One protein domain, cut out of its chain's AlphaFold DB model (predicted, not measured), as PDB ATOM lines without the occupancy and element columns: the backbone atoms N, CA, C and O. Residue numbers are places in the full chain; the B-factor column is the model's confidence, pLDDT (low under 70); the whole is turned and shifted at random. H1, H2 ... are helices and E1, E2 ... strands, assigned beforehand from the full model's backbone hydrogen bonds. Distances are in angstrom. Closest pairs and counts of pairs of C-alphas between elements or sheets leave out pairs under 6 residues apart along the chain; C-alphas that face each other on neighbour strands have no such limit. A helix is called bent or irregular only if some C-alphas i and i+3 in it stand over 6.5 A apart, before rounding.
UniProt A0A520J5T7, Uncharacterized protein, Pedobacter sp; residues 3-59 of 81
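What this domain is: This is residues 3 to 59 of the 81 residues of an uncharacterized protein of Pedobacter sp (UniProt A0A520J5T7). A two-stranded hairpin, E1 and E2, is covered by the later part of the long helix H2, residues 44 to 52, and H1 meets the beginning of H2 at a corner. The short strand E3 folds back beside the end of H2. The printed part has 57 residues, in order E1, E2, H1, H2, E3; the sheet E1 - E2 is antiparallel and the class mixed. It is only just compact, close to loose, with radius of gyration of the C-alphas 12.2 A and spans 33 by 23 by 17 A.

Where its parts are: E1, residues 3 to 9, begins at C-alpha 3 (29.982, 19.502, 367.219) and spans 17.7 A; E2, residues 12 to 18, spans 19.1 A. H1, residues 22 to 33, spans 17.1 A; H2, residues 35 to 52, 26.3 A, is irregular, with C-alphas 36 and 39 8.2 A apart. E3, residues 56 to 59, 9.2 A, ends at C-alpha 59 (47.258, 17.483, 360.584).

How they stand to each other: In the antiparallel hairpin, N 6 and O 14 are within hydrogen-bond range, 2.9 A. The closest C-alphas of E2 and H2, Ile 15 and Phe 45, are 7.1 A apart; those of H2 and E3, Ala 50 and Thr 56, 6.1 A. H1 and H2 only just touch, only at the corner, with 3 pairs of C-alphas within 8 A, closest Leu 31 and Asn 37, 6.4 A. Every O i to N i+4 pair is within hydrogen-bond range in H1, 12 of 14 in H2.

The domain as a whole: The C-alphas farthest apart, Gly 10 and Lys 22, are 34.2 A apart. The printed part has no cut, its links are tight, and residues 34 to 36 have pLDDT under 70.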
ATOM      1  N   TYR A   3      29.165  20.467 367.931       96.75
ATOM      2  CA  TYR A   3      29.982  19.502 367.219       96.75
ATOM      3  C   TYR A   3      29.391  18.114 367.413       96.75
ATOM      4  O   TYR A   3      29.098  17.710 368.541       96.75
ATOM      5  N   HIS A   4      29.223  17.383 366.320       97.25
ATOM      6  CA  HIS A   4      28.935  15.959 366.362       97.25
ATOM      7  C   HIS A   4      30.171  15.175 365.927       97.25
ATOM      8  O   HIS A   4      30.795  15.493 364.914       97.25
ATOM      9  N   TYR A   5      30.520  14.155 366.709       97.19
ATOM     10  CA  TYR A   5      31.731  13.364 366.524       97.19
ATOM     11  C   TYR A   5      31.375  11.928 366.174       97.19
ATOM     12  O   TYR A   5      30.549  11.302 366.839       97.19
ATOM     13  N   GLN A   6      32.072  11.375 365.190       97.25
ATOM     14  CA  GLN A   6      32.072   9.944 364.930       97.25
ATOM     15  C   GLN A   6      33.517   9.451 364.883       97.25
ATOM     16  O   GLN A   6      34.323   9.911 364.073       97.25
ATOM     17  N   PHE A   7      33.837   8.502 365.763       95.69
ATOM     18  CA  PHE A   7      35.132   7.830 365.766       95.69
ATOM     19  C   PHE A   7      35.358   7.104 364.433       95.69
ATOM     20  O   PHE A   7      34.471   6.397 363.953       95.69
ATOM     21  N   VAL A   8      36.547   7.277 363.850       96.38
ATOM     22  CA  VAL A   8      36.962   6.583 362.619       96.38
ATOM     23  C   VAL A   8      38.181   5.706 362.891       96.38
ATOM     24  O   VAL A   8      38.194   4.538 362.515       96.38
ATOM     25  N   SER A   9      39.202   6.247 363.557       94.50
ATOM     26  CA  SER A   9      40.377   5.500 364.019       94.50
ATOM     27  C   SER A   9      41.047   6.210 365.200       94.50
ATOM     28  O   SER A   9      40.653   7.313 365.572       94.50
ATOM     29  N   GLY A  10      42.107   5.617 365.765       91.00
ATOM     30  CA  GLY A  10      42.842   6.202 366.897       91.00
ATOM     31  C   GLY A  10      43.449   7.592 366.648       91.00
ATOM     32  O   GLY A  10      43.828   8.262 367.600       91.00
ATOM     33  N   THR A  11      43.532   8.040 365.392       94.50
ATOM     34  CA  THR A  11      44.058   9.363 365.010       94.50
ATOM     35  C   THR A  11      43.140  10.108 364.046       94.50
ATOM     36  O   THR A  11      43.560  11.098 363.450       94.50
ATOM     37  N   THR A  12      41.914   9.626 363.828       96.56
ATOM     38  CA  THR A  12      40.977  10.235 362.879       96.56
ATOM     39  C   THR A  12      39.569  10.244 363.454       96.56
ATOM     40  O   THR A  12      39.046   9.217 363.888       96.56
ATOM     41  N   VAL A  13      38.926  11.404 363.385       97.56
ATOM     42  CA  VAL A  13      37.538  11.609 363.803       97.56
ATOM     43  C   VAL A  13      36.781  12.331 362.691       97.56
ATOM     44  O   VAL A  13      37.306  13.248 362.061       97.56
ATOM     45  N   ARG A  14      35.546  11.912 362.413       98.06
ATOM     46  CA  ARG A  14      34.623  12.710 361.603       98.06
ATOM     47  C   ARG A  14      33.994  13.746 362.520       98.06
ATOM     48  O   ARG A  14      33.394  13.379 363.529       98.06
ATOM     49  N   ILE A  15      34.101  15.011 362.137       97.88
ATOM     50  CA  ILE A  15      33.483  16.136 362.832       97.88
ATOM     51  C   ILE A  15      32.422  16.738 361.919       97.88
ATOM     52  O   ILE A  15      32.665  16.969 360.733       97.88
ATOM     53  N   GLU A  16      31.249  16.987 362.483       97.75
ATOM     54  CA  GLU A  16      30.164  17.729 361.855       97.75
ATOM     55  C   GLU A  16      29.854  18.987 362.666       97.75
ATOM     56  O   GLU A  16      29.602  18.919 363.871       97.75
ATOM     57  N   LEU A  17      29.899  20.131 361.985       96.38
ATOM     58  CA  LEU A  17      29.543  21.443 362.504       96.38
ATOM     59  C   LEU A  17      28.024  21.613 362.432       96.38
ATOM     60  O   LEU A  17      27.440  21.621 361.346       96.38
ATOM     61  N   ILE A  18      27.387  21.765 363.591       96.00
ATOM     62  CA  ILE A  18      25.939  21.941 363.710       96.00
ATOM     63  C   ILE A  18      25.674  23.379 364.168       96.00
ATOM     64  O   ILE A  18      25.797  23.664 365.368       96.00
ATOM     65  N   PRO A  19      25.350  24.307 363.248       94.25
ATOM     66  CA  PRO A  19      24.990  25.666 363.625       94.25
ATOM     67  C   PRO A  19      23.661  25.654 364.387       94.25
ATOM     68  O   PRO A  19      22.709  24.985 363.988       94.25
ATOM     69  N   GLU A  20      23.590  26.399 365.484       95.50
ATOM     70  CA  GLU A  20      22.398  26.481 366.341       95.50
ATOM     71  C   GLU A  20      21.668  27.814 366.195       95.50
ATOM     72  O   GLU A  20      20.467  27.915 366.452       95.50
ATOM     73  N   TYR A  21      22.395  28.841 365.766       95.75
ATOM     74  CA  TYR A  21      21.903  30.205 365.670       95.75
ATOM     75  C   TYR A  21      22.000  30.724 364.234       95.75
ATOM     76  O   TYR A  21      22.848  30.299 363.449       95.75
ATOM     77  N   LYS A  22      21.135  31.685 363.886       93.88
ATOM     78  CA  LYS A  22      21.065  32.256 362.528       93.88
ATOM     79  C   LYS A  22      22.403  32.820 362.041       93.88
ATOM     80  O   LYS A  22      22.751  32.626 360.886       93.88
ATOM     81  N   ASN A  23      23.161  33.476 362.917       94.06
ATOM     82  CA  ASN A  23      24.489  34.003 362.596       94.06
ATOM     83  C   ASN A  23      25.495  32.894 362.237       94.06
ATOM     84  O   ASN A  23      26.328  33.102 361.364       94.06
ATOM     85  N   GLU A  24      25.412  31.723 362.869       93.31
ATOM     86  CA  GLU A  24      26.287  30.580 362.573       93.31
ATOM     87  C   GLU A  24      25.934  29.931 361.234       93.31
ATOM     88  O   GLU A  24      26.825  29.531 360.489       93.31
ATOM     89  N   ILE A  25      24.638  29.874 360.905       93.12
ATOM     90  CA  ILE A  25      24.163  29.420 359.592       93.12
ATOM     91  C   ILE A  25      24.735  30.328 358.503       93.12
ATOM     92  O   ILE A  25      25.423  29.840 357.610       93.12
ATOM     93  N   SER A  26      24.529  31.644 358.628       92.19
ATOM     94  CA  SER A  26      25.031  32.621 357.656       92.19
ATOM     95  C   SER A  26      26.555  32.615 357.549       92.19
ATOM     96  O   SER A  26      27.092  32.812 356.464       92.19
ATOM     97  N   LEU A  27      27.268  32.364 358.651       91.00
ATOM     98  CA  LEU A  27      28.721  32.234 358.633       91.00
ATOM     99  C   LEU A  27      29.174  31.011 357.826       91.00
ATOM    100  O   LEU A  27      30.066  31.133 356.993       91.00
ATOM    101  N   LEU A  28      28.568  29.840 358.047       90.19
ATOM    102  CA  LEU A  28      28.920  28.628 357.302       90.19
ATOM    103  C   LEU A  28      28.548  28.727 355.817       90.19
ATOM    104  O   LEU A  28      29.276  28.195 354.988       90.19
ATOM    105  N   GLU A  29      27.462  29.417 355.473       89.50
ATOM    106  CA  GLU A  29      27.104  29.728 354.079       89.50
ATOM    107  C   GLU A  29      28.114  30.697 353.444       89.50
ATOM    108  O   GLU A  29      28.607  30.461 352.348       89.50
ATOM    109  N   ALA A  30      28.539  31.744 354.153       89.06
ATOM    110  CA  ALA A  30      29.583  32.636 353.642       89.06
ATOM    111  C   ALA A  30      30.918  31.901 353.398       89.06
ATOM    112  O   ALA A  30      31.633  32.199 352.439       89.06
ATOM    113  N   LEU A  31      31.243  30.919 354.246       88.00
ATOM    114  CA  LEU A  31      32.427  30.068 354.104       88.00
ATOM    115  C   LEU A  31      32.301  29.039 352.972       88.00
ATOM    116  O   LEU A  31      33.329  28.555 352.502       88.00
ATOM    117  N   SER A  32      31.084  28.705 352.517       84.69
ATOM    118  CA  SER A  32      30.908  27.813 351.366       84.69
ATOM    119  C   SER A  32      31.245  28.489 350.040       84.69
ATOM    120  O   SER A  32      31.736  27.836 349.121       84.69
ATOM    121  N   ASP A  33      31.000  29.795 349.961       79.25
ATOM    122  CA  ASP A  33      31.024  30.541 348.703       79.25
ATOM    123  C   ASP A  33      32.369  31.227 348.436       79.25
ATOM    124  O   ASP A  33      32.658  31.612 347.301       79.25
ATOM    125  N   GLN A  34      33.209  31.386 349.464       68.75
ATOM    126  CA  GLN A  34      34.478  32.099 349.353       68.75
ATOM    127  C   GLN A  34      35.661  31.274 349.883       68.75
ATOM    128  O   GLN A  34      35.792  31.104 351.096       68.75
ATOM    129  N   PRO A  35      36.613  30.869 349.018       58.38
ATOM    130  CA  PRO A  35      37.848  30.212 349.456       58.38
ATOM    131  C   PRO A  35      38.770  31.118 350.298       58.38
ATOM    132  O   PRO A  35      39.785  30.663 350.811       58.38
ATOM    133  N   VAL A  36      38.429  32.400 350.472       58.12
ATOM    134  CA  VAL A  36      39.251  33.407 351.166       58.12
ATOM    135  C   VAL A  36      39.383  33.137 352.673       58.12
ATOM    136  O   VAL A  36      40.328  33.613 353.291       58.12
ATOM    137  N   ASN A  37      38.495  32.333 353.265       76.31
ATOM    138  CA  ASN A  37      38.459  32.103 354.714       76.31
ATOM    139  C   ASN A  37      38.596  30.621 355.102       76.31
ATOM    140  O   ASN A  37      38.051  30.191 356.120       76.31
ATOM    141  N   GLU A  38      39.342  29.839 354.315       81.56
ATOM    142  CA  GLU A  38      39.648  28.436 354.636       81.56
ATOM    143  C   GLU A  38      40.233  28.290 356.052       81.56
ATOM    144  O   GLU A  38      39.832  27.399 356.794       81.56
ATOM    145  N   GLU A  39      41.093  29.218 356.479       88.12
ATOM    146  CA  GLU A  39      41.708  29.181 357.811       88.12
ATOM    147  C   GLU A  39      40.685  29.340 358.948       88.12
ATOM    148  O   GLU A  39      40.727  28.592 359.923       88.12
ATOM    149  N   LEU A  40      39.704  30.240 358.793       90.25
ATOM    150  CA  LEU A  40      38.623  30.407 359.771       90.25
ATOM    151  C   LEU A  40      37.755  29.146 359.858       90.25
ATOM    152  O   LEU A  40      37.330  28.743 360.940       90.25
ATOM    153  N   LEU A  41      37.496  28.503 358.716       91.62
ATOM    154  CA  LEU A  41      36.775  27.238 358.696       91.62
ATOM    155  C   LEU A  41      37.573  26.140 359.410       91.62
ATOM    156  O   LEU A  41      37.015  25.407 360.229       91.62
ATOM    157  N   LEU A  42      38.876  26.044 359.139       93.44
ATOM    158  CA  LEU A  42      39.771  25.097 359.802       93.44
ATOM    159  C   LEU A  42      39.837  25.334 361.315       93.44
ATOM    160  O   LEU A  42      39.881  24.357 362.063       93.44
ATOM    161  N   ASP A  43      39.762  26.579 361.784       94.06
ATOM    162  CA  ASP A  43      39.703  26.894 363.215       94.06
ATOM    163  C   ASP A  43      38.486  26.283 363.909       94.06
ATOM    164  O   ASP A  43      38.615  25.773 365.025       94.06
ATOM    165  N   PHE A  44      37.323  26.232 363.253       95.00
ATOM    166  CA  PHE A  44      36.167  25.538 363.822       95.00
ATOM    167  C   PHE A  44      36.424  24.044 363.998       95.00
ATOM    168  O   PHE A  44      36.060  23.482 365.032       95.00
ATOM    169  N   PHE A  45      37.091  23.402 363.037       95.62
ATOM    170  CA  PHE A  45      37.462  21.992 363.152       95.62
ATOM    171  C   PHE A  45      38.553  21.756 364.198       95.62
ATOM    172  O   PHE A  45      38.483  20.763 364.919       95.62
ATOM    173  N   ARG A  46      39.518  22.672 364.350       95.50
ATOM    174  CA  ARG A  46      40.521  22.620 365.428       95.50
ATOM    175  C   ARG A  46      39.869  22.739 366.805       95.50
ATOM    176  O   ARG A  46      40.203  21.963 367.692       95.50
ATOM    177  N   GLN A  47      38.905  23.646 366.968       94.50
ATOM    178  CA  GLN A  47      38.143  23.799 368.212       94.50
ATOM    179  C   GLN A  47      37.321  22.545 368.537       94.50
ATOM    180  O   GLN A  47      37.384  22.048 369.661       94.50
ATOM    181  N   GLY A  48      36.606  21.991 367.553       94.56
ATOM    182  CA  GLY A  48      35.877  20.732 367.728       94.56
ATOM    183  C   GLY A  48      36.810  19.578 368.098       94.56
ATOM    184  O   GLY A  48      36.525  18.797 369.000       94.56
ATOM    185  N   LEU A  49      37.971  19.494 367.449       94.69
ATOM    186  CA  LEU A  49      38.962  18.469 367.748       94.69
ATOM    187  C   LEU A  49      39.530  18.609 369.171       94.69
ATOM    188  O   LEU A  49      39.605  17.611 369.882       94.69
ATOM    189  N   ALA A  50      39.859  19.826 369.611       92.31
ATOM    190  CA  ALA A  50      40.342  20.088 370.967       92.31
ATOM    191  C   ALA A  50      39.292  19.752 372.043       92.31
ATOM    192  O   ALA A  50      39.645  19.275 373.120       92.31
ATOM    193  N   ALA A  51      38.004  19.952 371.743       91.25
ATOM    194  CA  ALA A  51      36.903  19.548 372.616       91.25
ATOM    195  C   ALA A  51      36.689  18.021 372.647       91.25
ATOM    196  O   ALA A  51      36.235  17.490 373.658       91.25
ATOM    197  N   TYR A  52      37.009  17.314 371.558       90.56
ATOM    198  CA  TYR A  52      36.957  15.852 371.489       90.56
ATOM    199  C   TYR A  52      38.128  15.192 372.226       90.56
ATOM    200  O   TYR A  52      37.938  14.228 372.966       90.56
ATOM    201  N   HIS A  53      39.342  15.703 372.018       88.81
ATOM    202  CA  HIS A  53      40.550  15.226 372.671       88.81
ATOM    203  C   HIS A  53      41.534  16.388 372.827       88.81
ATOM    204  O   HIS A  53      42.024  16.939 371.838       88.81
ATOM    205  N   ALA A  54      41.838  16.743 374.075       88.25
ATOM    206  CA  ALA A  54      42.793  17.802 374.388       88.25
ATOM    207  C   ALA A  54      44.199  17.471 373.852       88.25
ATOM    208  O   ALA A  54      44.508  16.311 373.559       88.25
ATOM    209  N   ASP A  55      45.032  18.504 373.717       89.25
ATOM    210  CA  ASP A  55      46.423  18.408 373.254       89.25
ATOM    211  C   ASP A  55      46.571  17.709 371.893       89.25
ATOM    212  O   ASP A  55      47.510  16.952 371.632       89.25
ATOM    213  N   THR A  56      45.617  17.951 370.996       89.88
ATOM    214  CA  THR A  56      45.640  17.432 369.631       89.88
ATOM    215  C   THR A  56      46.015  18.510 368.631       89.88
ATOM    216  O   THR A  56      45.543  19.645 368.674       89.88
ATOM    217  N   GLN A  57      46.855  18.133 367.672       93.75
ATOM    218  CA  GLN A  57      47.170  18.962 366.521       93.75
ATOM    219  C   GLN A  57      46.486  18.388 365.285       93.75
ATOM    220  O   GLN A  57      46.770  17.258 364.877       93.75
ATOM    221  N   LEU A  58      45.602  19.178 364.673       94.69
ATOM    222  CA  LEU A  58      44.998  18.857 363.383       94.69
ATOM    223  C   LEU A  58      46.091  18.833 362.305       94.69
ATOM    224  O   LEU A  58      46.810  19.811 362.118       94.69
ATOM    225  N   THR A  59      46.228  17.703 361.617       95.06
ATOM    226  CA  THR A  59      47.258  17.483 360.584       95.06
ATOM    227  C   THR A  59      46.688  17.395 359.178       95.06
ATOM    228  O   THR A  59      47.389  17.686 358.213       95.06
TER     229      THR A  59